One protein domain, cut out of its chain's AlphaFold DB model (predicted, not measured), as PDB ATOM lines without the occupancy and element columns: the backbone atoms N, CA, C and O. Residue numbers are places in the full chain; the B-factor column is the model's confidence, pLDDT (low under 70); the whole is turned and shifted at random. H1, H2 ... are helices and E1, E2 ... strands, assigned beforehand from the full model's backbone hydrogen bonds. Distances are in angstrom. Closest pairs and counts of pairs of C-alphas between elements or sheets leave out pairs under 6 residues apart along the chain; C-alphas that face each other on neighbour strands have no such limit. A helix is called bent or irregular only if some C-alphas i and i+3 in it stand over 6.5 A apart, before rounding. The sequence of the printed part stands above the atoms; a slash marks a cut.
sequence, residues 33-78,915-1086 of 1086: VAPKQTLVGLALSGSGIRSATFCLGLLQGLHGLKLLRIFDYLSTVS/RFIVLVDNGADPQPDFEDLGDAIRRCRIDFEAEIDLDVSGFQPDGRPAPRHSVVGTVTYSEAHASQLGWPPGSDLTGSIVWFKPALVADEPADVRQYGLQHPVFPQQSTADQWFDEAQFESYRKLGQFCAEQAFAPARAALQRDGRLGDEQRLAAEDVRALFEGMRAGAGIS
ATOM      1  N   VAL A  33       8.758 -27.230 -22.175       52.16
ATOM      2  CA  VAL A  33       9.333 -28.206 -23.124       52.16
ATOM      3  C   VAL A  33       9.495 -29.634 -22.616       52.16
ATOM      4  O   VAL A  33      10.311 -29.921 -21.749       52.16
ATOM      5  N   ALA A  34       8.811 -30.566 -23.290       57.91
ATOM      6  CA  ALA A  34       9.335 -31.906 -23.534       57.91
ATOM      7  C   ALA A  34      10.441 -31.780 -24.606       57.91
ATOM      8  O   ALA A  34      10.123 -31.673 -25.796       57.91
ATOM      9  N   PRO A  35      11.741 -31.765 -24.246       62.19
ATOM     10  CA  PRO A  35      12.820 -31.299 -25.132       62.19
ATOM     11  C   PRO A  35      12.905 -32.101 -26.430       62.19
ATOM     12  O   PRO A  35      13.251 -31.575 -27.484       62.19
ATOM     13  N   LYS A  36      12.509 -33.375 -26.348       67.62
ATOM     14  CA  LYS A  36      12.539 -34.374 -27.416       67.62
ATOM     15  C   LYS A  36      11.701 -34.027 -28.648       67.62
ATOM     16  O   LYS A  36      12.029 -34.510 -29.723       67.62
ATOM     17  N   GLN A  37      10.633 -33.243 -28.501       72.12
ATOM     18  CA  GLN A  37       9.667 -32.976 -29.581       72.12
ATOM     19  C   GLN A  37       9.898 -31.640 -30.298       72.12
ATOM     20  O   GLN A  37       9.205 -31.326 -31.264       72.12
ATOM     21  N   THR A  38      10.839 -30.825 -29.819       84.44
ATOM     22  CA  THR A  38      11.076 -29.460 -30.316       84.44
ATOM     23  C   THR A  38      12.538 -29.231 -30.679       84.44
ATOM     24  O   THR A  38      13.003 -28.093 -30.697       84.44
ATOM     25  N   LEU A  39      13.289 -30.309 -30.921       92.50
ATOM     26  CA  LEU A  39      14.704 -30.240 -31.271       92.50
ATOM     27  C   LEU A  39      14.903 -29.527 -32.609       92.50
ATOM     28  O   LEU A  39      14.244 -29.857 -33.603       92.50
ATOM     29  N   VAL A  40      15.848 -28.591 -32.622       95.12
ATOM     30  CA  VAL A  40      16.250 -27.829 -33.803       95.12
ATOM     31  C   VAL A  40      17.655 -28.250 -34.225       95.12
ATOM     32  O   VAL A  40      18.606 -28.166 -33.443       95.12
ATOM     33  N   GLY A  41      17.803 -28.688 -35.470       97.50
ATOM     34  CA  GLY A  41      19.078 -29.109 -36.040       97.50
ATOM     35  C   GLY A  41      19.570 -28.161 -37.132       97.50
ATOM     36  O   GLY A  41      18.795 -27.744 -37.991       97.50
ATOM     37  N   LEU A  42      20.867 -27.860 -37.124       98.50
ATOM     38  CA  LEU A  42      21.578 -27.193 -38.214       98.50
ATOM     39  C   LEU A  42      22.512 -28.195 -38.892       98.50
ATOM     40  O   LEU A  42      23.433 -28.704 -38.254       98.50
ATOM     41  N   ALA A  43      22.285 -28.477 -40.171       98.44
ATOM     42  CA  ALA A  43      23.154 -29.308 -40.995       98.44
ATOM     43  C   ALA A  43      24.003 -28.425 -41.915       98.44
ATOM     44  O   ALA A  43      23.465 -27.662 -42.718       98.44
ATOM     45  N   LEU A  44      25.326 -28.540 -41.791       98.12
ATOM     46  CA  LEU A  44      26.300 -27.887 -42.662       98.12
ATOM     47  C   LEU A  44      26.978 -28.954 -43.526       98.12
ATOM     48  O   LEU A  44      27.759 -29.768 -43.014       98.12
ATOM     49  N   SER A  45      26.675 -28.950 -44.825       95.62
ATOM     50  CA  SER A  45      27.159 -29.965 -45.762       95.62
ATOM     51  C   SER A  45      28.675 -29.924 -45.982       95.62
ATOM     52  O   SER A  45      29.351 -28.934 -45.684       95.62
ATOM     53  N   GLY A  46      29.200 -30.963 -46.630       90.06
ATOM     54  CA  GLY A  46      30.559 -31.000 -47.167       90.06
ATOM     55  C   GLY A  46      30.776 -30.080 -48.368       90.06
ATOM     56  O   GLY A  46      30.025 -29.123 -48.538       90.06
ATOM     57  N   SER A  47      31.812 -30.371 -49.173       86.81
ATOM     58  CA  SER A  47      32.335 -29.576 -50.317       86.81
ATOM     59  C   SER A  47      33.509 -28.628 -50.018       86.81
ATOM     60  O   SER A  47      33.697 -27.615 -50.694       86.81
ATOM     61  N   GLY A  48      34.326 -28.956 -49.011       89.12
ATOM     62  CA  GLY A  48      35.568 -28.237 -48.702       89.12
ATOM     63  C   GLY A  48      35.385 -26.734 -48.446       89.12
ATOM     64  O   GLY A  48      34.409 -26.309 -47.823       89.12
ATOM     65  N   ILE A  49      36.331 -25.915 -48.914       90.44
ATOM     66  CA  ILE A  49      36.352 -24.476 -48.609       90.44
ATOM     67  C   ILE A  49      35.111 -23.704 -49.089       90.44
ATOM     68  O   ILE A  49      34.675 -22.779 -48.402       90.44
ATOM     69  N   ARG A  50      34.488 -24.110 -50.205       92.12
ATOM     70  CA  ARG A  50      33.235 -23.513 -50.700       92.12
ATOM     71  C   ARG A  50      32.154 -23.539 -49.626       92.12
ATOM     72  O   ARG A  50      31.577 -22.504 -49.293       92.12
ATOM     73  N   SER A  51      31.911 -24.726 -49.069       93.94
ATOM     74  CA  SER A  51      30.902 -24.901 -48.027       93.94
ATOM     75  C   SER A  51      31.291 -24.186 -46.746       93.94
ATOM     76  O   SER A  51      30.456 -23.501 -46.165       93.94
ATOM     77  N   ALA A  52      32.563 -24.266 -46.343       95.00
ATOM     78  CA  ALA A  52      33.044 -23.576 -45.150       95.00
ATOM     79  C   ALA A  52      32.751 -22.065 -45.212       95.00
ATOM     80  O   ALA A  52      32.234 -21.481 -44.261       95.00
ATOM     81  N   THR A  53      33.020 -21.454 -46.364       95.06
ATOM     82  CA  THR A  53      32.885 -20.012 -46.578       95.06
ATOM     83  C   THR A  53      31.421 -19.572 -46.645       95.06
ATOM     84  O   THR A  53      31.035 -18.610 -45.981       95.06
ATOM     85  N   PHE A  54      30.576 -20.305 -47.378       96.12
ATOM     86  CA  PHE A  54      29.136 -20.031 -47.416       96.12
ATOM     87  C   PHE A  54      28.488 -20.220 -46.036       96.12
ATOM     88  O   PHE A  54      27.740 -19.355 -45.578       96.12
ATOM     89  N   CYS A  55      28.812 -21.313 -45.332       96.75
ATOM     90  CA  CYS A  55      28.305 -21.583 -43.984       96.75
ATOM     91  C   CYS A  55      28.723 -20.501 -42.982       96.75
ATOM     92  O   CYS A  55      27.907 -20.101 -42.156       96.75
ATOM     93  N   LEU A  56      29.961 -19.998 -43.061       95.06
ATOM     94  CA  LEU A  56      30.427 -18.881 -42.233       95.06
ATOM     95  C   LEU A  56      29.543 -17.640 -42.425       95.06
ATOM     96  O   LEU A  56      29.106 -17.032 -41.449       95.06
ATOM     97  N   GLY A  57      29.241 -17.306 -43.680       94.69
ATOM     98  CA  GLY A  57      28.309 -16.239 -44.034       94.69
ATOM     99  C   GLY A  57      26.909 -16.454 -43.470       94.69
ATOM    100  O   GLY A  57      26.343 -15.566 -42.836       94.69
ATOM    101  N   LEU A  58      26.360 -17.654 -43.648       96.19
ATOM    102  CA  LEU A  58      25.035 -18.014 -43.146       96.19
ATOM    103  C   LEU A  58      24.951 -17.900 -41.616       96.19
ATOM    104  O   LEU A  58      24.001 -17.312 -41.096       96.19
ATOM    105  N   LEU A  59      25.967 -18.377 -40.889       95.75
ATOM    106  CA  LEU A  59      26.069 -18.201 -39.437       95.75
ATOM    107  C   LEU A  59      26.125 -16.716 -39.047       95.75
ATOM    108  O   LEU A  59      25.485 -16.316 -38.075       95.75
ATOM    109  N   GLN A  60      26.825 -15.885 -39.824       93.19
ATOM    110  CA  GLN A  60      26.885 -14.438 -39.615       93.19
ATOM    111  C   GLN A  60      25.521 -13.758 -39.825       93.19
ATOM    112  O   GLN A  60      25.145 -12.891 -39.033       93.19
ATOM    113  N   GLY A  61      24.751 -14.165 -40.838       92.56
ATOM    114  CA  GLY A  61      23.386 -13.671 -41.057       92.56
ATOM    115  C   GLY A  61      22.446 -14.067 -39.914       92.56
ATOM    116  O   GLY A  61      21.753 -13.223 -39.345       92.56
ATOM    117  N   LEU A  62      22.499 -15.331 -39.480       93.81
ATOM    118  CA  LEU A  62      21.738 -15.818 -38.323       93.81
ATOM    119  C   LEU A  62      22.150 -15.136 -37.010       93.81
ATOM    120  O   LEU A  62      21.299 -14.905 -36.149       93.81
ATOM    121  N   HIS A  63      23.430 -14.784 -36.847       91.12
ATOM    122  CA  HIS A  63      23.907 -13.983 -35.719       91.12
ATOM    123  C   HIS A  63      23.312 -12.571 -35.740       91.12
ATOM    124  O   HIS A  63      22.796 -12.115 -34.717       91.12
ATOM    125  N   GLY A  64      23.333 -11.902 -36.899       87.38
ATOM    126  CA  GLY A  64      22.673 -10.608 -37.093       87.38
ATOM    127  C   GLY A  64      21.179 -10.674 -36.771       87.38
ATOM    128  O   GLY A  64      20.609  -9.725 -36.232       87.38
ATOM    129  N   LEU A  65      20.571 -11.844 -36.999       89.25
ATOM    130  CA  LEU A  65      19.192 -12.126 -36.638       89.25
ATOM    131  C   LEU A  65      18.977 -12.659 -35.207       89.25
ATOM    132  O   LEU A  65      17.852 -12.988 -34.850       89.25
ATOM    133  N   LYS A  66      20.016 -12.777 -34.371       87.19
ATOM    134  CA  LYS A  66      19.942 -13.365 -33.014       87.19
ATOM    135  C   LYS A  66      19.285 -14.761 -32.971       87.19
ATOM    136  O   LYS A  66      18.757 -15.170 -31.939       87.19
ATOM    137  N   LEU A  67      19.355 -15.515 -34.071       90.50
ATOM    138  CA  LEU A  67      18.740 -16.839 -34.212       90.50
ATOM    139  C   LEU A  67      19.696 -17.994 -33.900       90.50
ATOM    140  O   LEU A  67      19.235 -19.107 -33.701       90.50
ATOM    141  N   LEU A  68      21.008 -17.763 -33.765       91.94
ATOM    142  CA  LEU A  68      21.970 -18.838 -33.453       91.94
ATOM    143  C   LEU A  68      21.655 -19.617 -32.160       91.94
ATOM    144  O   LEU A  68      22.027 -20.780 -32.045       91.94
ATOM    145  N   ARG A  69      20.952 -18.997 -31.203       86.94
ATOM    146  CA  ARG A  69      20.557 -19.621 -29.929       86.94
ATOM    147  C   ARG A  69      19.505 -20.733 -30.074       86.94
ATOM    148  O   ARG A  69      19.383 -21.559 -29.173       86.94
ATOM    149  N   ILE A  70      18.775 -20.795 -31.193       89.62
ATOM    150  CA  ILE A  70      17.686 -21.773 -31.369       89.62
ATOM    151  C   ILE A  70      18.194 -23.201 -31.612       89.62
ATOM    152  O   ILE A  70      17.457 -24.145 -31.364       89.62
ATOM    153  N   PHE A  71      19.425 -23.375 -32.104       94.38
ATOM    154  CA  PHE A  71      19.928 -24.680 -32.540       94.38
ATOM    155  C   PHE A  71      20.374 -25.553 -31.368       94.38
ATOM    156  O   PHE A  71      21.196 -25.138 -30.554       94.38
ATOM    157  N   ASP A  72      19.877 -26.787 -31.316       94.94
ATOM    158  CA  ASP A  72      20.272 -27.796 -30.330       94.94
ATOM    159  C   ASP A  72      21.375 -28.705 -30.843       94.94
ATOM    160  O   ASP A  72      22.277 -29.047 -30.085       94.94
ATOM    161  N   TYR A  73      21.314 -29.072 -32.123       97.88
ATOM    162  CA  TYR A  73      22.313 -29.900 -32.784       97.88
ATOM    163  C   TYR A  73      22.958 -29.154 -33.945       97.88
ATOM    164  O   TYR A  73      22.287 -28.495 -34.738       97.88
ATOM    165  N   LEU A  74      24.268 -29.323 -34.070       98.50
ATOM    166  CA  LEU A  74      25.066 -28.912 -35.213       98.50
ATOM    167  C   LEU A  74      25.644 -30.174 -35.845       98.50
ATOM    168  O   LEU A  74      26.538 -30.794 -35.279       98.50
ATOM    169  N   SER A  75      25.131 -30.561 -37.007       98.56
ATOM    170  CA  SER A  75      25.610 -31.703 -37.781       98.56
ATOM    171  C   SER A  75      26.492 -31.211 -38.918       98.56
ATOM    172  O   SER A  75      26.082 -30.364 -39.707       98.56
ATOM    173  N   THR A  76      27.723 -31.709 -38.987       98.44
ATOM    174  CA  THR A  76      28.723 -31.198 -39.933       98.44
ATOM    175  C   THR A  76      29.385 -32.306 -40.728       98.44
ATOM    176  O   THR A  76      29.596 -33.409 -40.219       98.44
ATOM    177  N   VAL A  77      29.726 -31.992 -41.975       97.31
ATOM    178  CA  VAL A  77      30.461 -32.867 -42.890       97.31
ATOM    179  C   VAL A  77      31.557 -32.046 -43.563       97.31
ATOM    180  O   VAL A  77      31.285 -30.934 -44.007       97.31
ATOM    181  N   SER A  78      32.783 -32.569 -43.660       94.25
ATOM    182  CA  SER A  78      33.867 -32.017 -44.490       94.25
ATOM    183  C   SER A  78      34.020 -30.490 -44.358       94.25
ATOM    184  O   SER A  78      34.302 -30.000 -43.264       94.25
ATOM    185  N   ARG A 915      12.939 -31.959 -35.250       91.75
ATOM    186  CA  ARG A 915      11.656 -31.589 -35.848       91.75
ATOM    187  C   ARG A 915      11.775 -30.336 -36.710       91.75
ATOM    188  O   ARG A 915      11.070 -30.206 -37.705       91.75
ATOM    189  N   PHE A 916      12.676 -29.435 -36.344       95.12
ATOM    190  CA  PHE A 916      12.969 -28.232 -37.112       95.12
ATOM    191  C   PHE A 916      14.391 -28.330 -37.643       95.12
ATOM    192  O   PHE A 916      15.341 -28.428 -36.868       95.12
ATOM    193  N   ILE A 917      14.551 -28.364 -38.962       97.44
ATOM    194  CA  ILE A 917      15.847 -28.599 -39.598       97.44
ATOM    195  C   ILE A 917      16.187 -27.415 -40.492       97.44
ATOM    196  O   ILE A 917      15.397 -27.023 -41.344       97.44
ATOM    197  N   VAL A 918      17.388 -26.874 -40.330       97.94
ATOM    198  CA  VAL A 918      18.008 -25.975 -41.302       97.94
ATOM    199  C   VAL A 918      19.112 -26.751 -41.994       97.94
ATOM    200  O   VAL A 918      20.101 -27.122 -41.365       97.94
ATOM    201  N   LEU A 919      18.925 -27.029 -43.278       97.69
ATOM    202  CA  LEU A 919      19.855 -27.778 -44.102       97.69
ATOM    203  C   LEU A 919      20.559 -26.838 -45.077       97.69
ATOM    204  O   LEU A 919      19.923 -26.267 -45.959       97.69
ATOM    205  N   VAL A 920      21.877 -26.717 -44.944       97.00
ATOM    206  CA  VAL A 920      22.720 -25.940 -45.852       97.00
ATOM    207  C   VAL A 920      23.449 -26.894 -46.789       97.00
ATOM    208  O   VAL A 920      24.434 -27.512 -46.392       97.00
ATOM    209  N   ASP A 921      22.951 -27.022 -48.017       94.19
ATOM    210  CA  ASP A 921      23.509 -27.885 -49.056       94.19
ATOM    211  C   ASP A 921      24.396 -27.081 -50.010       94.19
ATOM    212  O   ASP A 921      23.946 -26.433 -50.952       94.19
ATOM    213  N   ASN A 922      25.696 -27.191 -49.789       91.88
ATOM    214  CA  ASN A 922      26.739 -26.611 -50.618       91.88
ATOM    215  C   ASN A 922      27.420 -27.671 -51.504       91.88
ATOM    216  O   ASN A 922      28.596 -27.519 -51.842       91.88
ATOM    217  N   GLY A 923      26.734 -28.758 -51.881       88.19
ATOM    218  CA  GLY A 923      27.143 -29.655 -52.975       88.19
ATOM    219  C   GLY A 923      27.246 -28.887 -54.297       88.19
ATOM    220  O   GLY A 923      26.510 -27.914 -54.500       88.19
ATOM    221  N   ALA A 924      28.222 -29.191 -55.156       85.50
ATOM    222  CA  ALA A 924      28.337 -28.526 -56.459       85.50
ATOM    223  C   ALA A 924      27.442 -29.233 -57.473       85.50
ATOM    224  O   ALA A 924      27.741 -30.358 -57.862       85.50
ATOM    225  N   ASP A 925      26.392 -28.542 -57.918       84.88
ATOM    226  CA  ASP A 925      25.403 -29.084 -58.855       84.88
ATOM    227  C   ASP A 925      25.327 -28.195 -60.108       84.88
ATOM    228  O   ASP A 925      24.358 -27.458 -60.300       84.88
ATOM    229  N   PRO A 926      26.362 -28.203 -60.975       78.38
ATOM    230  CA  PRO A 926      26.329 -27.451 -62.232       78.38
ATOM    231  C   PRO A 926      25.235 -27.970 -63.179       78.38
ATOM    232  O   PRO A 926      24.752 -27.237 -64.038       78.38
ATOM    233  N   GLN A 927      24.849 -29.237 -63.016       78.12
ATOM    234  CA  GLN A 927      23.600 -29.790 -63.519       78.12
ATOM    235  C   GLN A 927      22.739 -30.075 -62.281       78.12
ATOM    236  O   GLN A 927      23.174 -30.879 -61.463       78.12
ATOM    237  N   PRO A 928      21.588 -29.407 -62.095       75.19
ATOM    238  CA  PRO A 928      20.787 -29.476 -60.870       75.19
ATOM    239  C   PRO A 928      20.051 -30.823 -60.738       75.19
ATOM    240  O   PRO A 928      18.833 -30.905 -60.883       75.19
ATOM    241  N   ASP A 929      20.802 -31.901 -60.514       81.69
ATOM    242  CA  ASP A 929      20.287 -33.248 -60.249       81.69
ATOM    243  C   ASP A 929      20.140 -33.550 -58.747       81.69
ATOM    244  O   ASP A 929      19.463 -34.515 -58.383       81.69
ATOM    245  N   PHE A 930      20.725 -32.700 -57.893       88.75
ATOM    246  CA  PHE A 930      20.641 -32.725 -56.429       88.75
ATOM    247  C   PHE A 930      20.936 -34.112 -55.845       88.75
ATOM    248  O   PHE A 930      20.230 -34.591 -54.950       88.75
ATOM    249  N   GLU A 931      21.966 -34.787 -56.373       87.12
ATOM    250  CA  GLU A 931      22.271 -36.178 -56.025       87.12
ATOM    251  C   GLU A 931      22.461 -36.369 -54.514       87.12
ATOM    252  O   GLU A 931      21.870 -37.288 -53.944       87.12
ATOM    253  N   ASP A 932      23.219 -35.479 -53.861       90.06
ATOM    254  CA  ASP A 932      23.512 -35.564 -52.426       90.06
ATOM    255  C   ASP A 932      22.231 -35.453 -51.568       90.06
ATOM    256  O   ASP A 932      22.040 -36.240 -50.636       90.06
ATOM    257  N   LEU A 933      21.312 -34.537 -51.912       93.00
ATOM    258  CA  LEU A 933      20.012 -34.399 -51.241       93.00
ATOM    259  C   LEU A 933      19.133 -35.635 -51.471       93.00
ATOM    260  O   LEU A 933      18.573 -36.195 -50.525       93.00
ATOM    261  N   GLY A 934      19.025 -36.086 -52.723       92.88
ATOM    262  CA  GLY A 934      18.226 -37.256 -53.077       92.88
ATOM    263  C   GLY A 934      18.714 -38.531 -52.384       92.88
ATOM    264  O   GLY A 934      17.903 -39.355 -51.955       92.88
ATOM    265  N   ASP A 935      20.030 -38.694 -52.243       91.31
ATOM    266  CA  ASP A 935      20.648 -39.794 -51.505       91.31
ATOM    267  C   ASP A 935      20.322 -39.746 -50.012       91.31
ATOM    268  O   ASP A 935      19.956 -40.779 -49.441       91.31
ATOM    269  N   ALA A 936      20.421 -38.572 -49.384       94.25
ATOM    270  CA  ALA A 936      20.104 -38.395 -47.971       94.25
ATOM    271  C   ALA A 936      18.629 -38.727 -47.680       94.25
ATOM    272  O   ALA A 936      18.351 -39.530 -46.789       94.25
ATOM    273  N   ILE A 937      17.690 -38.207 -48.485       95.88
ATOM    274  CA  ILE A 937      16.248 -38.480 -48.339       95.88
ATOM    275  C   ILE A 937      15.958 -39.981 -48.455       95.88
ATOM    276  O   ILE A 937      15.278 -40.551 -47.599       95.88
ATOM    277  N   ARG A 938      16.512 -40.658 -49.475       94.44
ATOM    278  CA  ARG A 938      16.338 -42.112 -49.643       94.44
ATOM    279  C   ARG A 938      16.843 -42.891 -48.430       94.44
ATOM    280  O   ARG A 938      16.198 -43.849 -48.017       94.44
ATOM    281  N   ARG A 939      17.985 -42.500 -47.861       92.88
ATOM    282  CA  ARG A 939      18.565 -43.171 -46.685       92.88
ATOM    283  C   ARG A 939      17.728 -42.941 -45.432       92.88
ATOM    284  O   ARG A 939      17.463 -43.910 -44.731       92.88
ATOM    285  N   CYS A 940      17.266 -41.715 -45.191       95.69
ATOM    286  CA  CYS A 940      16.366 -41.393 -44.080       95.69
ATOM    287  C   CYS A 940      15.065 -42.208 -44.144       95.69
ATOM    288  O   CYS A 940      14.655 -42.784 -43.138       95.69
ATOM    289  N   ARG A 941      14.476 -42.343 -45.339       95.44
ATOM    290  CA  ARG A 941      13.298 -43.190 -45.564       95.44
ATOM    291  C   ARG A 941      13.570 -44.660 -45.249       95.44
ATOM    292  O   ARG A 941      12.768 -45.298 -44.584       95.44
ATOM    293  N   ILE A 942      14.679 -45.210 -45.743       92.62
ATOM    294  CA  ILE A 942      14.983 -46.641 -45.579       92.62
ATOM    295  C   ILE A 942      15.338 -46.982 -44.128       92.62
ATOM    296  O   ILE A 942      14.942 -48.038 -43.644       92.62
ATOM    297  N   ASP A 943      16.109 -46.127 -43.457       92.19
ATOM    298  CA  ASP A 943      16.691 -46.458 -42.155       92.19
ATOM    299  C   ASP A 943      15.807 -46.011 -40.977       92.19
ATOM    300  O   ASP A 943      15.848 -46.647 -39.924       92.19
ATOM    301  N   PHE A 944      15.010 -44.949 -41.145       93.94
ATOM    302  CA  PHE A 944      14.193 -44.351 -40.077       93.94
ATOM    303  C   PHE A 944      12.703 -44.257 -40.412       93.94
ATOM    304  O   PHE A 944      11.939 -43.739 -39.601       93.94
ATOM    305  N   GLU A 945      12.286 -44.696 -41.608       95.12
ATOM    306  CA  GLU A 945      10.916 -44.503 -42.111       95.12
ATOM    307  C   GLU A 945      10.471 -43.030 -42.030       95.12
ATOM    308  O   GLU A 945       9.302 -42.719 -41.808       95.12
ATOM    309  N   ALA A 946      11.435 -42.116 -42.184       95.62
ATOM    310  CA  ALA A 946      11.203 -40.682 -42.180       95.62
ATOM    311  C   ALA A 946      11.062 -40.181 -43.621       95.62
ATOM    312  O   ALA A 946      11.985 -40.314 -44.429       95.62
ATOM    313  N   GLU A 947       9.911 -39.594 -43.935       96.44
ATOM    314  CA  GLU A 947       9.629 -39.000 -45.240       96.44
ATOM    315  C   GLU A 947       9.979 -37.518 -45.240       96.44
ATOM    316  O   GLU A 947       9.648 -36.796 -44.303       96.44
ATOM    317  N   ILE A 948      10.646 -37.055 -46.294       96.88
ATOM    318  CA  ILE A 948      11.008 -35.647 -46.471       96.88
ATOM    319  C   ILE A 948      10.445 -35.185 -47.807       96.88
ATOM    320  O   ILE A 948      10.764 -35.769 -48.844       96.88
ATOM    321  N   ASP A 949       9.638 -34.129 -47.761       94.62
ATOM    322  CA  ASP A 949       9.004 -33.525 -48.928       94.62
ATOM    323  C   ASP A 949       9.521 -32.098 -49.136       94.62
ATOM    324  O   ASP A 949       9.412 -31.246 -48.247       94.62
ATOM    325  N   LEU A 950      10.123 -31.863 -50.303       91.25
ATOM    326  CA  LEU A 950      10.772 -30.618 -50.708       91.25
ATOM    327  C   LEU A 950      10.478 -30.355 -52.188       91.25
ATOM    328  O   LEU A 950      10.825 -31.167 -53.049       91.25
ATOM    329  N   ASP A 951       9.911 -29.190 -52.493       88.38
ATOM    330  CA  ASP A 951       9.711 -28.758 -53.877       88.38
ATOM    331  C   ASP A 951      10.991 -28.130 -54.448       88.38
ATOM    332  O   ASP A 951      11.299 -26.957 -54.231       88.38
ATOM    333  N   VAL A 952      11.745 -28.933 -55.199       87.19
ATOM    334  CA  VAL A 952      12.995 -28.512 -55.853       87.19
ATOM    335  C   VAL A 952      12.787 -27.962 -57.269       87.19
ATOM    336  O   VAL A 952      13.758 -27.585 -57.926       87.19
ATOM    337  N   SER A 953      11.544 -27.909 -57.767       80.94
ATOM    338  CA  SER A 953      11.244 -27.552 -59.165       80.94
ATOM    339  C   SER A 953      11.765 -26.166 -59.561       80.94
ATOM    340  O   SER A 953      12.214 -25.976 -60.690       80.94
ATOM    341  N   GLY A 954      11.800 -25.225 -58.611       74.06
ATOM    342  CA  GLY A 954      12.313 -23.870 -58.818       74.06
ATOM    343  C   GLY A 954      13.810 -23.780 -59.134       74.06
ATOM    344  O   GLY A 954      14.250 -22.750 -59.624       74.06
ATOM    345  N   PHE A 955      14.603 -24.827 -58.894       76.19
ATOM    346  CA  PHE A 955      16.051 -24.818 -59.147       76.19
ATOM    347  C   PHE A 955      16.447 -25.551 -60.444       76.19
ATOM    348  O   PHE A 955      17.625 -25.841 -60.660       76.19
ATOM    349  N   GLN A 956      15.482 -25.869 -61.315       66.56
ATOM    350  CA  GLN A 956      15.747 -26.502 -62.609       66.56
ATOM    351  C   GLN A 956      16.353 -25.516 -63.628       66.56
ATOM    352  O   GLN A 956      16.082 -24.319 -63.568       66.56
ATOM    353  N   PRO A 957      17.161 -25.989 -64.596       57.50
ATOM    354  CA  PRO A 957      17.882 -25.130 -65.519       57.50
ATOM    355  C   PRO A 957      16.965 -24.751 -66.689       57.50
ATOM    356  O   PRO A 957      17.027 -25.346 -67.763       57.50
ATOM    357  N   ASP A 958      16.097 -23.765 -66.487       59.44
ATOM    358  CA  ASP A 958      15.254 -23.169 -67.536       59.44
ATOM    359  C   ASP A 958      15.889 -21.905 -68.162       59.44
ATOM    360  O   ASP A 958      15.279 -21.227 -68.994       59.44
ATOM    361  N   GLY A 959      17.133 -21.593 -67.778       59.50
ATOM    362  CA  GLY A 959      17.869 -20.401 -68.200       59.50
ATOM    363  C   GLY A 959      17.485 -19.127 -67.442       59.50
ATOM    364  O   GLY A 959      17.992 -18.056 -67.780       59.50
ATOM    365  N   ARG A 960      16.612 -19.216 -66.431       62.06
ATOM    366  CA  ARG A 960      16.241 -18.099 -65.557       62.06
ATOM    367  C   ARG A 960      16.995 -18.193 -64.223       62.06
ATOM    368  O   ARG A 960      17.421 -19.281 -63.835       62.06
ATOM    369  N   PRO A 961      17.199 -17.062 -63.520       64.25
ATOM    370  CA  PRO A 961      17.658 -17.085 -62.134       64.25
ATOM    371  C   PRO A 961      16.740 -17.963 -61.284       64.25
ATOM    372  O   PRO A 961      15.533 -18.020 -61.540       64.25
ATOM    373  N   ALA A 962      17.299 -18.606 -60.258       71.69
ATOM    374  CA  ALA A 962      16.478 -19.336 -59.301       71.69
ATOM    375  C   ALA A 962      15.449 -18.363 -58.694       71.69
ATOM    376  O   ALA A 962      15.774 -17.202 -58.467       71.69
ATOM    377  N   PRO A 963      14.209 -18.781 -58.416       72.62
ATOM    378  CA  PRO A 963      13.181 -17.874 -57.921       72.62
ATOM    379  C   PRO A 963      13.385 -17.511 -56.445       72.62
ATOM    380  O   PRO A 963      12.771 -16.558 -55.966       72.62
ATOM    381  N   ARG A 964      14.170 -18.300 -55.697       79.56
ATOM    382  CA  ARG A 964      14.369 -18.177 -54.246       79.56
ATOM    383  C   ARG A 964      15.738 -18.720 -53.833       79.56
ATOM    384  O   ARG A 964      16.284 -19.595 -54.493       79.56
ATOM    385  N   HIS A 965      16.237 -18.244 -52.691       82.69
ATOM    386  CA  HIS A 965      17.492 -18.697 -52.061       82.69
ATOM    387  C   HIS A 965      17.338 -19.965 -51.204       82.69
ATOM    388  O   HIS A 965      18.325 -20.610 -50.849       82.69
ATOM    389  N   SER A 966      16.103 -20.316 -50.836       90.06
ATOM    390  CA  SER A 966      15.789 -21.460 -49.975       90.06
ATOM    391  C   SER A 966      14.407 -22.038 -50.273       90.06
ATOM    392  O   SER A 966      13.498 -21.305 -50.671       90.06
ATOM    393  N   VAL A 967      14.227 -23.327 -49.988       91.19
ATOM    394  CA  VAL A 967      12.939 -24.035 -50.024       91.19
ATOM    395  C   VAL A 967      12.556 -24.439 -48.610       91.19
ATOM    396  O   VAL A 967      13.395 -24.909 -47.847       91.19
ATOM    397  N   VAL A 968      11.284 -24.278 -48.266       92.75
ATOM    398  CA  VAL A 968      10.721 -24.827 -47.031       92.75
ATOM    399  C   VAL A 968       9.939 -26.082 -47.397       92.75
ATOM    400  O   VAL A 968       9.219 -26.085 -48.388       92.75
ATOM    401  N   GLY A 969      10.094 -27.140 -46.616       94.19
ATOM    402  CA  GLY A 969       9.422 -28.418 -46.805       94.19
ATOM    403  C   GLY A 969       9.032 -29.053 -45.480       94.19
ATOM    404  O   GLY A 969       9.099 -28.426 -44.415       94.19
ATOM    405  N   THR A 970       8.642 -30.322 -45.543       95.31
ATOM    406  CA  THR A 970       8.188 -31.086 -44.376       95.31
ATOM    407  C   THR A 970       9.042 -32.324 -44.150       95.31
ATOM    408  O   THR A 970       9.588 -32.899 -45.090       95.31
ATOM    409  N   VAL A 971       9.174 -32.717 -42.883       95.81
ATOM    410  CA  VAL A 971       9.746 -34.006 -42.484       95.81
ATOM    411  C   VAL A 971       8.723 -34.733 -41.623       95.81
ATOM    412  O   VAL A 971       8.241 -34.170 -40.647       95.81
ATOM    413  N   THR A 972       8.382 -35.964 -41.972       96.44
ATOM    414  CA  THR A 972       7.370 -36.762 -41.278       96.44
ATOM    415  C   THR A 972       8.020 -38.030 -40.759       96.44
ATOM    416  O   THR A 972       8.524 -38.837 -41.538       96.44
ATOM    417  N   TYR A 973       8.021 -38.201 -39.442       95.56
ATOM    418  CA  TYR A 973       8.598 -39.368 -38.777       95.56
ATOM    419  C   TYR A 973       7.567 -40.493 -38.626       95.56
ATOM    420  O   TYR A 973       6.377 -40.228 -38.464       95.56
ATOM    421  N   SER A 974       8.009 -41.752 -38.621       95.00
ATOM    422  CA  SER A 974       7.123 -42.876 -38.301       95.00
ATOM    423  C   SER A 974       6.853 -42.979 -36.796       95.00
ATOM    424  O   SER A 974       7.676 -42.580 -35.964       95.00
ATOM    425  N   GLU A 975       5.714 -43.571 -36.420       93.19
ATOM    426  CA  GLU A 975       5.401 -43.865 -35.012       93.19
ATOM    427  C   GLU A 975       6.458 -44.774 -34.369       93.19
ATOM    428  O   GLU A 975       6.763 -44.623 -33.184       93.19
ATOM    429  N   ALA A 976       7.044 -45.692 -35.145       92.31
ATOM    430  CA  ALA A 976       8.087 -46.597 -34.679       92.31
ATOM    431  C   ALA A 976       9.366 -45.836 -34.302       92.31
ATOM    432  O   ALA A 976       9.890 -46.023 -33.199       92.31
ATOM    433  N   HIS A 977       9.830 -44.931 -35.171       92.44
ATOM    434  CA  HIS A 977      11.011 -44.105 -34.903       92.44
ATOM    435  C   HIS A 977      10.765 -43.130 -33.748       92.44
ATOM    436  O   HIS A 977      11.565 -43.047 -32.814       92.44
ATOM    437  N   ALA A 978       9.611 -42.460 -33.735       91.06
ATOM    438  CA  ALA A 978       9.219 -41.571 -32.642       91.06
ATOM    439  C   ALA A 978       9.173 -42.309 -31.289       91.06
ATOM    440  O   ALA A 978       9.694 -41.817 -30.283       91.06
ATOM    441  N   SER A 979       8.632 -43.531 -31.263       90.56
ATOM    442  CA  SER A 979       8.610 -44.380 -30.067       90.56
ATOM    443  C   SER A 979      10.018 -44.771 -29.608       90.56
ATOM    444  O   SER A 979      10.298 -44.743 -28.410       90.56
ATOM    445  N   GLN A 980      10.935 -45.072 -30.537       90.25
ATOM    446  CA  GLN A 980      12.339 -45.373 -30.223       90.25
ATOM    447  C   GLN A 980      13.064 -44.181 -29.578       90.25
ATOM    448  O   GLN A 980      13.877 -44.367 -28.670       90.25
ATOM    449  N   LEU A 981      12.742 -42.956 -30.001       89.44
ATOM    450  CA  LEU A 981      13.246 -41.714 -29.399       89.44
ATOM    451  C   LEU A 981      12.549 -41.372 -28.064       89.44
ATOM    452  O   LEU A 981      12.976 -40.481 -27.316       89.44
ATOM    453  N   GLY A 982      11.495 -42.114 -27.719       88.44
ATOM    454  CA  GLY A 982      10.702 -41.944 -26.509       88.44
ATOM    455  C   GLY A 982       9.767 -40.742 -26.583       88.44
ATOM    456  O   GLY A 982       9.667 -40.002 -25.602       88.44
ATOM    457  N   TRP A 983       9.147 -40.514 -27.744       88.00
ATOM    458  CA  TRP A 983       8.045 -39.567 -27.896       88.00
ATOM    459  C   TRP A 983       6.751 -40.166 -27.308       88.00
ATOM    460  O   TRP A 983       6.508 -41.365 -27.461       88.00
ATOM    461  N   PRO A 984       5.912 -39.361 -26.632       86.94
ATOM    462  CA  PRO A 984       4.579 -39.770 -26.198       86.94
ATOM    463  C   PRO A 984       3.712 -40.317 -27.351       86.94
ATOM    464  O   PRO A 984       3.756 -39.769 -28.457       86.94
ATOM    465  N   PRO A 985       2.867 -41.336 -27.117       86.00
ATOM    466  CA  PRO A 985       1.859 -41.754 -28.093       86.00
ATOM    467  C   PRO A 985       0.933 -40.591 -28.485       86.00
ATOM    468  O   PRO A 985       0.542 -39.801 -27.626       86.00
ATOM    469  N   GLY A 986       0.582 -40.484 -29.771       84.56
ATOM    470  CA  GLY A 986      -0.257 -39.392 -30.292       84.56
ATOM    471  C   GLY A 986       0.461 -38.047 -30.462       84.56
ATOM    472  O   GLY A 986      -0.197 -37.033 -30.683       84.56
ATOM    473  N   SER A 987       1.795 -38.021 -30.353       86.25
ATOM    474  CA  SER A 987       2.597 -36.838 -30.689       86.25
ATOM    475  C   SER A 987       2.430 -36.446 -32.154       86.25
ATOM    476  O   SER A 987       2.298 -37.304 -33.022       86.25
ATOM    477  N   ASP A 988       2.533 -35.151 -32.440       88.12
ATOM    478  CA  ASP A 988       2.645 -34.664 -33.813       88.12
ATOM    479  C   ASP A 988       3.989 -35.094 -34.421       88.12
ATOM    480  O   ASP A 988       5.056 -34.700 -33.942       88.12
ATOM    481  N   LEU A 989       3.917 -35.921 -35.464       92.00
ATOM    482  CA  LEU A 989       5.066 -36.531 -36.133       92.00
ATOM    483  C   LEU A 989       5.664 -35.655 -37.243       92.00
ATOM    484  O   LEU A 989       6.658 -36.046 -37.859       92.00
ATOM    485  N   THR A 990       5.071 -34.485 -37.505       91.94
ATOM    486  CA  THR A 990       5.440 -33.624 -38.632       91.94
ATOM    487  C   THR A 990       6.307 -32.455 -38.183       91.94
ATOM    488  O   THR A 990       5.956 -31.687 -37.286       91.94
ATOM    489  N   GLY A 991       7.440 -32.280 -38.847       92.62
ATOM    490  CA  GLY A 991       8.382 -31.185 -38.690       92.62
ATOM    491  C   GLY A 991       8.507 -30.306 -39.932       92.62
ATOM    492  O   GLY A 991       7.829 -30.502 -40.943       92.62
ATOM    493  N   SER A 992       9.395 -29.318 -39.859       94.31
ATOM    494  CA  SER A 992       9.705 -28.403 -40.960       94.31
ATOM    495  C   SER A 992      11.191 -28.431 -41.272       94.31
ATOM    496  O   SER A 992      12.027 -28.404 -40.368       94.31
ATOM    497  N   ILE A 993      11.516 -28.452 -42.559       95.94
ATOM    498  CA  ILE A 993      12.888 -28.401 -43.056       95.94
ATOM    499  C   ILE A 993      13.053 -27.182 -43.962       95.94
ATOM    500  O   ILE A 993      12.236 -26.945 -44.843       95.94
ATOM    501  N   VAL A 994      14.100 -26.395 -43.737       95.69
ATOM    502  CA  VAL A 994      14.495 -25.271 -44.589       95.69
ATOM    503  C   VAL A 994      15.779 -25.667 -45.299       95.69
ATOM    504  O   VAL A 994      16.817 -25.819 -44.658       95.69
ATOM    505  N   TRP A 995      15.704 -25.859 -46.609       95.50
ATOM    506  CA  TRP A 995      16.824 -26.240 -47.460       95.50
ATOM    507  C   TRP A 995      17.393 -25.014 -48.173       95.50
ATOM    508  O   TRP A 995      16.684 -24.321 -48.902       95.50
ATOM    509  N   PHE A 996      18.679 -24.750 -47.961       93.81
ATOM    510  CA  PHE A 996      19.448 -23.730 -48.662       93.81
ATOM    511  C   PHE A 996      20.304 -24.386 -49.734       93.81
ATOM    512  O   PHE A 996      21.123 -25.252 -49.421       93.81
ATOM    513  N   LYS A 997      20.161 -23.909 -50.972       91.38
ATOM    514  CA  LYS A 997      21.056 -24.228 -52.081       91.38
ATOM    515  C   LYS A 997      21.661 -22.925 -52.603       91.38
ATOM    516  O   LYS A 997      20.887 -22.043 -52.976       91.38
ATOM    517  N   PRO A 998      22.999 -22.769 -52.659       89.62
ATOM    518  CA  PRO A 998      23.608 -21.577 -53.236       89.62
ATOM    519  C   PRO A 998      23.106 -21.365 -54.663       89.62
ATOM    520  O   PRO A 998      23.338 -22.204 -55.533       89.62
ATOM    521  N   ALA A 999      22.429 -20.250 -54.908       87.62
ATOM    522  CA  ALA A 999      21.907 -19.870 -56.212       87.62
ATOM    523  C   ALA A 999      21.878 -18.345 -56.335       87.62
ATOM    524  O   ALA A 999      21.946 -17.642 -55.328       87.62
ATOM    525  N   LEU A1000      21.794 -17.852 -57.572       86.62
ATOM    526  CA  LEU A1000      21.556 -16.439 -57.852       86.62
ATOM    527  C   LEU A1000      20.102 -16.249 -58.311       86.62
ATOM    528  O   LEU A1000      19.644 -16.923 -59.235       86.62
ATOM    529  N   VAL A1001      19.413 -15.333 -57.643       82.81
ATOM    530  CA  VAL A1001      18.013 -14.904 -57.754       82.81
ATOM    531  C   VAL A1001      17.913 -13.457 -58.289       82.81
ATOM    532  O   VAL A1001      16.824 -12.993 -58.616       82.81
ATOM    533  N   ALA A1002      19.054 -12.772 -58.479       79.00
ATOM    534  CA  ALA A1002      19.229 -11.414 -59.030       79.00
ATOM    535  C   ALA A1002      18.945 -10.238 -58.070       79.00
ATOM    536  O   ALA A1002      19.059  -9.067 -58.459       79.00
ATOM    537  N   ASP A1003      18.646 -10.523 -56.806       84.88
ATOM    538  CA  ASP A1003      18.471  -9.549 -55.724       84.88
ATOM    539  C   ASP A1003      19.719  -9.399 -54.833       84.88
ATOM    540  O   ASP A1003      19.694  -8.659 -53.848       84.88
ATOM    541  N   GLU A1004      20.828 -10.052 -55.192       89.81
ATOM    542  CA  GLU A1004      22.042 -10.072 -54.380       89.81
ATOM    543  C   GLU A1004      22.737  -8.699 -54.321       89.81
ATOM    544  O   GLU A1004      22.569  -7.844 -55.206       89.81
ATOM    545  N   PRO A1005      23.602  -8.492 -53.311       91.69
ATOM    546  CA  PRO A1005      24.520  -7.362 -53.258       91.69
ATOM    547  C   PRO A1005      25.332  -7.159 -54.552       91.69
ATOM    548  O   PRO A1005      25.637  -8.097 -55.291       91.69
ATOM    549  N   ALA A1006      25.674  -5.901 -54.848       92.12
ATOM    550  CA  ALA A1006      26.291  -5.513 -56.119       92.12
ATOM    551  C   ALA A1006      27.641  -6.202 -56.393       92.12
ATOM    552  O   ALA A1006      27.915  -6.549 -57.538       92.12
ATOM    553  N   ASP A1007      28.438  -6.425 -55.352       91.69
ATOM    554  CA  ASP A1007      29.701  -7.166 -55.372       91.69
ATOM    555  C   ASP A1007      29.497  -8.645 -55.736       91.69
ATOM    556  O   ASP A1007      30.122  -9.137 -56.673       91.69
ATOM    557  N   VAL A1008      28.548  -9.330 -55.091       93.12
ATOM    558  CA  VAL A1008      28.227 -10.742 -55.385       93.12
ATOM    559  C   VAL A1008      27.716 -10.907 -56.820       93.12
ATOM    560  O   VAL A1008      28.127 -11.828 -57.529       93.12
ATOM    561  N   ARG A1009      26.861  -9.986 -57.288       90.19
ATOM    562  CA  ARG A1009      26.376  -9.990 -58.680       90.19
ATOM    563  C   ARG A1009      27.502  -9.757 -59.676       90.19
ATOM    564  O   ARG A1009      27.575 -10.453 -60.685       90.19
ATOM    565  N   GLN A1010      28.384  -8.796 -59.408       93.38
ATOM    566  CA  GLN A1010      29.532  -8.518 -60.267       93.38
ATOM    567  C   GLN A1010      30.467  -9.734 -60.359       93.38
ATOM    568  O   GLN A1010      30.887 -10.080 -61.466       93.38
ATOM    569  N   TYR A1011      30.723 -10.423 -59.243       92.94
ATOM    570  CA  TYR A1011      31.510 -11.653 -59.234       92.94
ATOM    571  C   TYR A1011      30.845 -12.764 -60.060       92.94
ATOM    572  O   TYR A1011      31.506 -13.380 -60.898       92.94
ATOM    573  N   GLY A1012      29.532 -12.974 -59.891       88.94
ATOM    574  CA  GLY A1012      28.756 -13.947 -60.670       88.94
ATOM    575  C   GLY A1012      28.729 -13.651 -62.176       88.94
ATOM    576  O   GLY A1012      28.840 -14.568 -62.985       88.94
ATOM    577  N   LEU A1013      28.673 -12.373 -62.572       88.88
ATOM    578  CA  LEU A1013      28.758 -11.962 -63.981       88.88
ATOM    579  C   LEU A1013      30.137 -12.248 -64.600       88.88
ATOM    580  O   LEU A1013      30.218 -12.555 -65.788       88.88
ATOM    581  N   GLN A1014      31.216 -12.153 -63.818       91.38
ATOM    582  CA  GLN A1014      32.570 -12.495 -64.273       91.38
ATOM    583  C   GLN A1014      32.847 -14.003 -64.257       91.38
ATOM    584  O   GLN A1014      33.679 -14.480 -65.030       91.38
ATOM    585  N   HIS A1015      32.136 -14.756 -63.416       89.56
ATOM    586  CA  HIS A1015      32.329 -16.189 -63.215       89.56
ATOM    587  C   HIS A1015      31.007 -16.943 -63.421       89.56
ATOM    588  O   HIS A1015      30.346 -17.278 -62.444       89.56
ATOM    589  N   PRO A1016      30.637 -17.304 -64.667       84.88
ATOM    590  CA  PRO A1016      29.324 -17.885 -64.984       84.88
ATOM    591  C   PRO A1016      28.984 -19.201 -64.267       84.88
ATOM    592  O   PRO A1016      27.828 -19.604 -64.231       84.88
ATOM    593  N   VAL A1017      29.991 -19.899 -63.734       86.06
ATOM    594  CA  VAL A1017      29.815 -21.146 -62.972       86.06
ATOM    595  C   VAL A1017      29.479 -20.860 -61.503       86.06
ATOM    596  O   VAL A1017      28.968 -21.735 -60.814       86.06
ATOM    597  N   PHE A1018      29.753 -19.658 -60.986       88.06
ATOM    598  CA  PHE A1018      29.383 -19.268 -59.628       88.06
ATOM    599  C   PHE A1018      27.849 -19.229 -59.482       88.06
ATOM    600  O   PHE A1018      27.177 -18.681 -60.353       88.06
ATOM    601  N   PRO A1019      27.273 -19.787 -58.398       88.44
ATOM    602  CA  PRO A1019      27.921 -20.332 -57.203       88.44
ATOM    603  C   PRO A1019      28.154 -21.855 -57.227       88.44
ATOM    604  O   PRO A1019      28.482 -22.416 -56.180       88.44
ATOM    605  N   GLN A1020      28.035 -22.531 -58.373       87.56
ATOM    606  CA  GLN A1020      28.237 -23.981 -58.577       87.56
ATOM    607  C   GLN A1020      29.661 -24.363 -59.031       87.56
ATOM    608  O   GLN A1020      29.853 -25.321 -59.781       87.56
ATOM    609  N   GLN A1021      30.680 -23.612 -58.599       86.12
ATOM    610  CA  GLN A1021      32.082 -23.935 -58.892       86.12
ATOM    611  C   GLN A1021      32.475 -25.298 -58.291       86.12
ATOM    612  O   GLN A1021      31.971 -25.680 -57.233       86.12
ATOM    613  N   SER A1022      33.372 -26.018 -58.977       82.12
ATOM    614  CA  SER A1022      33.764 -27.386 -58.602       82.12
ATOM    615  C   SER A1022      34.392 -27.443 -57.214       82.12
ATOM    616  O   SER A1022      35.213 -26.603 -56.844       82.12
ATOM    617  N   THR A1023      34.060 -28.498 -56.475       80.00
ATOM    618  CA  THR A1023      34.602 -28.758 -55.135       80.00
ATOM    619  C   THR A1023      36.077 -29.167 -55.149       80.00
ATOM    620  O   THR A1023      36.731 -29.148 -54.108       80.00
ATOM    621  N   ALA A1024      36.638 -29.496 -56.318       74.44
ATOM    622  CA  ALA A1024      38.063 -29.780 -56.471       74.44
ATOM    623  C   ALA A1024      38.943 -28.527 -56.291       74.44
ATOM    624  O   ALA A1024      40.137 -28.657 -56.007       74.44
ATOM    625  N   ASP A1025      38.375 -27.326 -56.442       78.00
ATOM    626  CA  ASP A1025      39.080 -26.081 -56.160       78.00
ATOM    627  C   ASP A1025      39.101 -25.797 -54.651       78.00
ATOM    628  O   ASP A1025      38.077 -25.538 -54.020       78.00
ATOM    629  N   GLN A1026      40.295 -25.874 -54.067       80.75
ATOM    630  CA  GLN A1026      40.551 -25.595 -52.653       80.75
ATOM    631  C   GLN A1026      41.416 -24.336 -52.453       80.75
ATOM    632  O   GLN A1026      41.861 -24.079 -51.332       80.75
ATOM    633  N   TRP A1027      41.687 -23.567 -53.517       81.88
ATOM    634  CA  TRP A1027      42.614 -22.428 -53.520       81.88
ATOM    635  C   TRP A1027      41.900 -21.110 -53.829       81.88
ATOM    636  O   TRP A1027      42.266 -20.425 -54.790       81.88
ATOM    637  N   PHE A1028      40.929 -20.733 -52.995       86.25
ATOM    638  CA  PHE A1028      40.181 -19.495 -53.206       86.25
ATOM    639  C   PHE A1028      41.097 -18.271 -53.136       86.25
ATOM    640  O   PHE A1028      42.090 -18.241 -52.400       86.25
ATOM    641  N   ASP A1029      40.754 -17.257 -53.925       85.19
ATOM    642  CA  ASP A1029      41.230 -15.900 -53.707       85.19
ATOM    643  C   ASP A1029      40.273 -15.128 -52.785       85.19
ATOM    644  O   ASP A1029      39.246 -15.637 -52.326       85.19
ATOM    645  N   GLU A1030      40.644 -13.892 -52.462       85.38
ATOM    646  CA  GLU A1030      39.868 -13.048 -51.558       85.38
ATOM    647  C   GLU A1030      38.476 -12.719 -52.117       85.38
ATOM    648  O   GLU A1030      37.494 -12.787 -51.381       85.38
ATOM    649  N   ALA A1031      38.367 -12.431 -53.418       89.69
ATOM    650  CA  ALA A1031      37.100 -12.071 -54.050       89.69
ATOM    651  C   ALA A1031      36.116 -13.251 -54.060       89.69
ATOM    652  O   ALA A1031      34.935 -13.080 -53.746       89.69
ATOM    653  N   GLN A1032      36.603 -14.455 -54.365       91.75
ATOM    654  CA  GLN A1032      35.821 -15.685 -54.321       91.75
ATOM    655  C   GLN A1032      35.364 -16.003 -52.896       91.75
ATOM    656  O   GLN A1032      34.191 -16.322 -52.680       91.75
ATOM    657  N   PHE A1033      36.267 -15.887 -51.915       92.00
ATOM    658  CA  PHE A1033      35.942 -16.101 -50.507       92.00
ATOM    659  C   PHE A1033      34.853 -15.126 -50.034       92.00
ATOM    660  O   PHE A1033      33.810 -15.542 -49.526       92.00
ATOM    661  N   GLU A1034      35.046 -13.827 -50.260       91.44
ATOM    662  CA  GLU A1034      34.093 -12.802 -49.837       91.44
ATOM    663  C   GLU A1034      32.741 -12.931 -50.543       91.44
ATOM    664  O   GLU A1034      31.704 -12.795 -49.893       91.44
ATOM    665  N   SER A1035      32.721 -13.308 -51.824       94.75
ATOM    666  CA  SER A1035      31.475 -13.515 -52.570       94.75
ATOM    667  C   SER A1035      30.650 -14.683 -52.018       94.75
ATOM    668  O   SER A1035      29.443 -14.539 -51.820       94.75
ATOM    669  N   TYR A1036      31.275 -15.827 -51.702       95.19
ATOM    670  CA  TYR A1036      30.572 -16.956 -51.071       95.19
ATOM    671  C   TYR A1036      30.096 -16.626 -49.651       95.19
ATOM    672  O   TYR A1036      28.963 -16.962 -49.295       95.19
ATOM    673  N   ARG A1037      30.931 -15.951 -48.847       95.00
ATOM    674  CA  ARG A1037      30.581 -15.530 -47.481       95.00
ATOM    675  C   ARG A1037      29.403 -14.560 -47.514       95.00
ATOM    676  O   ARG A1037      28.431 -14.731 -46.779       95.00
ATOM    677  N   LYS A1038      29.455 -13.553 -48.386       94.75
ATOM    678  CA  LYS A1038      28.401 -12.547 -48.496       94.75
ATOM    679  C   LYS A1038      27.097 -13.139 -49.021       94.75
ATOM    680  O   LYS A1038      26.041 -12.797 -48.488       94.75
ATOM    681  N   LEU A1039      27.166 -14.055 -49.990       95.25
ATOM    682  CA  LEU A1039      25.999 -14.787 -50.481       95.25
ATOM    683  C   LEU A1039      25.335 -15.589 -49.351       95.25
ATOM    684  O   LEU A1039      24.140 -15.435 -49.131       95.25
ATOM    685  N   GLY A1040      26.102 -16.363 -48.574       95.50
ATOM    686  CA  GLY A1040      25.560 -17.128 -47.444       95.50
ATOM    687  C   GLY A1040      24.882 -16.249 -46.387       95.50
ATOM    688  O   GLY A1040      23.790 -16.574 -45.917       95.50
ATOM    689  N   GLN A1041      25.489 -15.101 -46.062       94.88
ATOM    690  CA  GLN A1041      24.893 -14.111 -45.158       94.88
ATOM    691  C   GLN A1041      23.556 -13.598 -45.700       94.88
ATOM    692  O   GLN A1041      22.561 -13.570 -44.974       94.88
ATOM    693  N   PHE A1042      23.535 -13.217 -46.975       93.81
ATOM    694  CA  PHE A1042      22.351 -12.682 -47.631       93.81
ATOM    695  C   PHE A1042      21.214 -13.710 -47.698       93.81
ATOM    696  O   PHE A1042      20.081 -13.379 -47.353       93.81
ATOM    697  N   CYS A1043      21.503 -14.971 -48.042       93.44
ATOM    698  CA  CYS A1043      20.499 -16.038 -48.069       93.44
ATOM    699  C   CYS A1043      19.827 -16.223 -46.697       93.44
ATOM    700  O   CYS A1043      18.604 -16.352 -46.618       93.44
ATOM    701  N   ALA A1044      20.606 -16.203 -45.610       93.62
ATOM    702  CA  ALA A1044      20.074 -16.325 -44.254       93.62
ATOM    703  C   ALA A1044      19.169 -15.140 -43.877       93.62
ATOM    704  O   ALA A1044      18.091 -15.334 -43.315       93.62
ATOM    705  N   GLU A1045      19.594 -13.918 -44.209       92.56
ATOM    706  CA  GLU A1045      18.821 -12.698 -43.970       92.56
ATOM    707  C   GLU A1045      17.487 -12.731 -44.733       92.56
ATOM    708  O   GLU A1045      16.440 -12.520 -44.123       92.56
ATOM    709  N   GLN A1046      17.498 -13.088 -46.020       90.25
ATOM    710  CA  GLN A1046      16.286 -13.173 -46.844       90.25
ATOM    711  C   GLN A1046      15.292 -14.226 -46.342       90.25
ATOM    712  O   GLN A1046      14.089 -13.975 -46.299       90.25
ATOM    713  N   ALA A1047      15.782 -15.398 -45.931       89.88
ATOM    714  CA  ALA A1047      14.914 -16.486 -45.496       89.88
ATOM    715  C   ALA A1047      14.273 -16.226 -44.121       89.88
ATOM    716  O   ALA A1047      13.085 -16.487 -43.931       89.88
ATOM    717  N   PHE A1048      15.039 -15.714 -43.152       92.81
ATOM    718  CA  PHE A1048      14.595 -15.649 -41.754       92.81
ATOM    719  C   PHE A1048      14.113 -14.268 -41.297       92.81
ATOM    720  O   PHE A1048      13.303 -14.197 -40.368       92.81
ATOM    721  N   ALA A1049      14.575 -13.167 -41.901       91.19
ATOM    722  CA  ALA A1049      14.202 -11.825 -41.446       91.19
ATOM    723  C   ALA A1049      12.685 -11.558 -41.500       91.19
ATOM    724  O   ALA A1049      12.173 -11.017 -40.516       91.19
ATOM    725  N   PRO A1050      11.932 -11.961 -42.548       90.94
ATOM    726  CA  PRO A1050      10.489 -11.718 -42.601       90.94
ATOM    727  C   PRO A1050       9.722 -12.424 -41.476       90.94
ATOM    728  O   PRO A1050       8.904 -11.801 -40.796       90.94
ATOM    729  N   ALA A1051      10.023 -13.706 -41.242       89.62
ATOM    730  CA  ALA A1051       9.378 -14.506 -40.202       89.62
ATOM    731  C   ALA A1051       9.732 -13.989 -38.799       89.62
ATOM    732  O   ALA A1051       8.851 -13.809 -37.958       89.62
ATOM    733  N   ARG A1052      11.004 -13.640 -38.560       89.94
ATOM    734  CA  ARG A1052      11.426 -13.021 -37.297       89.94
ATOM    735  C   ARG A1052      10.756 -11.666 -37.063       89.94
ATOM    736  O   ARG A1052      10.298 -11.406 -35.956       89.94
ATOM    737  N   ALA A1053      10.670 -10.813 -38.083       89.38
ATOM    738  CA  ALA A1053      10.031  -9.504 -37.969       89.38
ATOM    739  C   ALA A1053       8.518  -9.609 -37.702       89.38
ATOM    740  O   ALA A1053       7.943  -8.719 -37.079       89.38
ATOM    741  N   ALA A1054       7.852 -10.671 -38.165       87.50
ATOM    742  CA  ALA A1054       6.473 -10.967 -37.774       87.50
ATOM    743  C   ALA A1054       6.382 -11.302 -36.276       87.50
ATOM    744  O   ALA A1054       5.678 -10.612 -35.548       87.50
ATOM    745  N   LEU A1055       7.196 -12.244 -35.789       86.56
ATOM    746  CA  LEU A1055       7.211 -12.614 -34.366       86.56
ATOM    747  C   LEU A1055       7.592 -11.457 -33.437       86.56
ATOM    748  O   LEU A1055       7.074 -11.351 -32.328       86.56
ATOM    749  N   GLN A1056       8.499 -10.583 -33.873       86.81
ATOM    750  CA  GLN A1056       8.881  -9.403 -33.106       86.81
ATOM    751  C   GLN A1056       7.727  -8.394 -33.009       86.81
ATOM    752  O   GLN A1056       7.521  -7.813 -31.946       86.81
ATOM    753  N   ARG A1057       6.944  -8.212 -34.086       86.81
ATOM    754  CA  ARG A1057       5.725  -7.382 -34.067       86.81
ATOM    755  C   ARG A1057       4.654  -7.955 -33.142       86.81
ATOM    756  O   ARG A1057       3.986  -7.184 -32.463       86.81
ATOM    757  N   ASP A1058       4.563  -9.278 -33.064       83.56
ATOM    758  CA  ASP A1058       3.641  -9.987 -32.170       83.56
ATOM    759  C   ASP A1058       4.138 -10.038 -30.709       83.56
ATOM    760  O   ASP A1058       3.493 -10.635 -29.850       83.56
ATOM    761  N   GLY A1059       5.291  -9.426 -30.404       78.81
ATOM    762  CA  GLY A1059       5.873  -9.383 -29.059       78.81
ATOM    763  C   GLY A1059       6.468 -10.710 -28.576       78.81
ATOM    764  O   GLY A1059       6.781 -10.833 -27.394       78.81
ATOM    765  N   ARG A1060       6.632 -11.688 -29.475       74.50
ATOM    766  CA  ARG A1060       7.049 -13.064 -29.166       74.50
ATOM    767  C   ARG A1060       8.561 -13.272 -29.162       74.50
ATOM    768  O   ARG A1060       9.066 -14.075 -28.392       74.50
ATOM    769  N   LEU A1061       9.303 -12.566 -30.024       75.81
ATOM    770  CA  LEU A1061      10.746 -12.787 -30.196       75.81
ATOM    771  C   LEU A1061      11.560 -11.488 -30.081       75.81
ATOM    772  O   LEU A1061      11.929 -10.878 -31.084       75.81
ATOM    773  N   GLY A1062      11.848 -11.071 -28.845       69.38
ATOM    774  CA  GLY A1062      12.733  -9.945 -28.540       69.38
ATOM    775  C   GLY A1062      14.227 -10.303 -28.511       69.38
ATOM    776  O   GLY A1062      14.625 -11.453 -28.294       69.38
ATOM    777  N   ASP A1063      15.078  -9.289 -28.686       68.31
ATOM    778  CA  ASP A1063      16.537  -9.459 -28.750       68.31
ATOM    779  C   ASP A1063      17.124  -9.954 -27.420       68.31
ATOM    780  O   ASP A1063      17.915 -10.898 -27.406       68.31
ATOM    781  N   GLU A1064      16.644  -9.411 -26.301       69.00
ATOM    782  CA  GLU A1064      17.096  -9.730 -24.936       69.00
ATOM    783  C   GLU A1064      16.134 -10.660 -24.176       69.00
ATOM    784  O   GLU A1064      16.191 -10.768 -22.954       69.00
ATOM    785  N   GLN A1065      15.234 -11.351 -24.882       72.75
ATOM    786  CA  GLN A1065      14.275 -12.276 -24.269       72.75
ATOM    787  C   GLN A1065      14.737 -13.733 -24.352       72.75
ATOM    788  O   GLN A1065      15.411 -14.147 -25.301       72.75
ATOM    789  N   ARG A1066      14.360 -14.519 -23.338       74.81
ATOM    790  CA  ARG A1066      14.435 -15.983 -23.396       74.81
ATOM    791  C   ARG A1066      13.419 -16.505 -24.404       74.81
ATOM    792  O   ARG A1066      12.355 -15.919 -24.559       74.81
ATOM    793  N   LEU A1067      13.755 -17.605 -25.066       77.00
ATOM    794  CA  LEU A1067      12.895 -18.225 -26.071       77.00
ATOM    795  C   LEU A1067      11.786 -19.054 -25.407       77.00
ATOM    796  O   LEU A1067      12.069 -19.803 -24.466       77.00
ATOM    797  N   ALA A1068      10.558 -18.995 -25.925       78.56
ATOM    798  CA  ALA A1068       9.594 -20.074 -25.733       78.56
ATOM    799  C   ALA A1068       9.749 -21.111 -26.857       78.56
ATOM    800  O   ALA A1068      10.146 -20.792 -27.984       78.56
ATOM    801  N   ALA A1069       9.436 -22.378 -26.573       76.56
ATOM    802  CA  ALA A1069       9.470 -23.417 -27.605       76.56
ATOM    803  C   ALA A1069       8.437 -23.154 -28.712       76.56
ATOM    804  O   ALA A1069       8.691 -23.436 -29.886       76.56
ATOM    805  N   GLU A1070       7.306 -22.546 -28.353       81.44
ATOM    806  CA  GLU A1070       6.284 -22.129 -29.307       81.44
ATOM    807  C   GLU A1070       6.775 -21.053 -30.281       81.44
ATOM    808  O   GLU A1070       6.315 -21.025 -31.418       81.44
ATOM    809  N   ASP A1071       7.713 -20.187 -29.886       84.56
ATOM    810  CA  ASP A1071       8.226 -19.129 -30.769       84.56
ATOM    811  C   ASP A1071       9.124 -19.699 -31.861       84.56
ATOM    812  O   ASP A1071       9.085 -19.250 -33.005       84.56
ATOM    813  N   VAL A1072       9.900 -20.734 -31.527       86.38
ATOM    814  CA  VAL A1072      10.667 -21.498 -32.516       86.38
ATOM    815  C   VAL A1072       9.709 -22.171 -33.492       86.38
ATOM    816  O   VAL A1072       9.890 -22.058 -34.700       86.38
ATOM    817  N   ARG A1073       8.650 -22.818 -32.993       87.50
ATOM    818  CA  ARG A1073       7.625 -23.419 -33.852       87.50
ATOM    819  C   ARG A1073       6.987 -22.378 -34.778       87.50
ATOM    820  O   ARG A1073       6.958 -22.584 -35.988       87.50
ATOM    821  N   ALA A1074       6.563 -21.244 -34.226       88.50
ATOM    822  CA  ALA A1074       5.942 -20.158 -34.974       88.50
ATOM    823  C   ALA A1074       6.893 -19.528 -36.008       88.50
ATOM    824  O   ALA A1074       6.444 -19.098 -37.068       88.50
ATOM    825  N   LEU A1075       8.207 -19.517 -35.750       90.81
ATOM    826  CA  LEU A1075       9.212 -19.070 -36.718       90.81
ATOM    827  C   LEU A1075       9.195 -19.953 -37.971       90.81
ATOM    828  O   LEU A1075       9.077 -19.437 -39.081       90.81
ATOM    829  N   PHE A1076       9.279 -21.275 -37.800       90.62
ATOM    830  CA  PHE A1076       9.282 -22.218 -38.924       90.62
ATOM    831  C   PHE A1076       7.915 -22.302 -39.619       90.62
ATOM    832  O   PHE A1076       7.859 -22.363 -40.847       90.62
ATOM    833  N   GLU A1077       6.811 -22.230 -38.870       87.25
ATOM    834  CA  GLU A1077       5.459 -22.147 -39.440       87.25
ATOM    835  C   GLU A1077       5.265 -20.856 -40.249       87.25
ATOM    836  O   GLU A1077       4.728 -20.899 -41.353       87.25
ATOM    837  N   GLY A1078       5.777 -19.719 -39.765       86.00
ATOM    838  CA  GLY A1078       5.761 -18.451 -40.496       86.00
ATOM    839  C   GLY A1078       6.551 -18.514 -41.807       86.00
ATOM    840  O   GLY A1078       6.096 -17.997 -42.829       86.00
ATOM    841  N   MET A1079       7.695 -19.205 -41.813       88.56
ATOM    842  CA  MET A1079       8.458 -19.462 -43.040       88.56
ATOM    843  C   MET A1079       7.688 -20.356 -44.018       88.56
ATOM    844  O   MET A1079       7.672 -20.084 -45.219       88.56
ATOM    845  N   ARG A1080       7.008 -21.393 -43.517       83.25
ATOM    846  CA  ARG A1080       6.181 -22.302 -44.325       83.25
ATOM    847  C   ARG A1080       4.972 -21.585 -44.938       83.25
ATOM    848  O   ARG A1080       4.729 -21.714 -46.138       83.25
ATOM    849  N   ALA A1081       4.280 -20.759 -44.153       79.94
ATOM    850  CA  ALA A1081       3.159 -19.943 -44.616       79.94
ATOM    851  C   ALA A1081       3.600 -18.923 -45.678       79.94
ATOM    852  O   ALA A1081       2.962 -18.802 -46.723       79.94
ATOM    853  N   GLY A1082       4.736 -18.247 -45.462       73.25
ATOM    854  CA  GLY A1082       5.330 -17.339 -46.449       73.25
ATOM    855  C   GLY A1082       5.745 -18.037 -47.750       73.25
ATOM    856  O   GLY A1082       5.740 -17.417 -48.814       73.25
ATOM    857  N   ALA A1083       6.051 -19.336 -47.692       67.44
ATOM    858  CA  ALA A1083       6.360 -20.142 -48.867       67.44
ATOM    859  C   ALA A1083       5.115 -20.584 -49.661       67.44
ATOM    860  O   ALA A1083       5.284 -21.017 -50.802       67.44
ATOM    861  N   GLY A1084       3.901 -20.428 -49.110       60.19
ATOM    862  CA  GLY A1084       2.636 -20.846 -49.729       60.19
ATOM    863  C   GLY A1084       2.259 -22.311 -49.479       60.19
ATOM    864  O   GLY A1084       1.449 -22.861 -50.219       60.19
ATOM    865  N   ILE A1085       2.849 -22.948 -48.464       56.56
ATOM    866  CA  ILE A1085       2.628 -24.360 -48.127       56.56
ATOM    867  C   ILE A1085       1.653 -24.416 -46.945       56.56
ATOM    868  O   ILE A1085       2.017 -24.010 -45.841       56.56
ATOM    869  N   SER A1086       0.422 -24.887 -47.176       36.16
ATOM    870  CA  SER A1086      -0.605 -25.045 -46.129       36.16
ATOM    871  C   SER A1086      -0.267 -26.140 -45.128       36.16
ATOM    872  O   SER A1086       0.270 -27.191 -45.566       36.16
TER     873      SER A1086
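This is residues 33 to 78 and 915 to 1086 of the 1086 residues of an uncharacterized protein of Candidatus Rokubacteria bacterium 13_1_40CM_69_27 (UniProt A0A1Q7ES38). A twisted six-stranded sheet makes the core, with H2 over one face near the E4 edge and H6 over the opposite face. The long bent helix H5 crosses H1 with one arm, H5a, and H6 with the other, H5b; H4 packs on H5a at one end of the domain, and H3 lies toward the other end. The printed part has 218 residues, in the order E1 H1 E2 E3 H2 E4 E5 H3 E6 H4 H5 H6, mixed helices and strands. The sheet, E2 E1 E3 E6 E5 E4, is mixed; the whole is compact, with a radius of gyration of the C-alphas of 17.6 A and spans of 55 by 42 by 30 A.

Find C-alpha 40 at (16.250, -27.829, -33.803), where E1, residues 40 to 44, begins. The other strands are E2, 73 to 76; E3, 916 to 920; E4, 947 to 949; E5, 966 to 972, 19.5 A; and E6, 990 to 996, 19.9 A. The helices are H1, 48 to 64, 24.7 A; H2, 931 to 944, 19.7 A; H3, 975 to 980; H4, 1006 to 1014; H5, 1030 to 1057; and H6, 1069 to 1083, 21.7 A, ending at C-alpha 1083 (6.360, -20.142, -48.867). By its hydrogen bonds H5 was assigned as one helix, but it is bent: C-alphas 1047 and 1050 are 7.1 A apart, and its arms H5a, 1030 to 1047, and H5b, 1050 to 1057, stand at a steep tilt of 52 degrees.

Start at the sheet: E2 and E1 are parallel, N 42 to O 73 at 2.8 A; E1 and E3 are parallel, N 41 to O 916 at 2.8 A; E3 and E6 are parallel, N 919 to O 994 at 2.8 A. E6 and E5 are antiparallel, N 991 to O 971 at 2.7 A; E5 and E4 form an antiparallel hairpin, N 972 to O 947 at 2.8 A. E1, H1, E2 is a strand-helix-strand unit, two parallel neighbour strands with a helix between them in the chain; E3, H2, E4 is a split one, with E6 and E5 between its strands. Both crossovers are right-handed. H2 lies along the strands, over E5 and E4, at a height over the sheet of 9.8 A. On the opposite face H6, at 9.6 A, runs slantwise, over E5 and only just over E3 and E6, with 3 of its C-alphas falling on each. Outward, H5a touches H1 at a steep tilt of 45 degrees, the C-alphas of Gly 57 and Gln 1041 closest at 4.2 A, and only grazes the sheet with residues 1040 to 1047. H4 touches H5a, with residues 1031 to 1039 of H5a alone, the C-alphas of Val 1008 and Ser 1035 closest at 5.1 A. H5b touches H6, the C-alphas of Ala 1051 and Gly 1078 closest at 5.4 A. H3 is not on the sheet. In H1, H2, H3, H4, H5a, H5b and H6 every O i to N i+4 pair is within hydrogen-bond range.

The two C-alphas farthest apart, those of Pro 985 and Gln 1014, are 55.8 A apart. Residues 79 to 914 are not printed, and C-alphas 78 and 915 stand 23.8 A apart across the cut. The links E4 to E5, H4 to H5 and H5 to H6 are long. Look for pLDDT under 70 at residues 33 to 36, 956 to 961, 1062 to 1064 and 1083 to 1086.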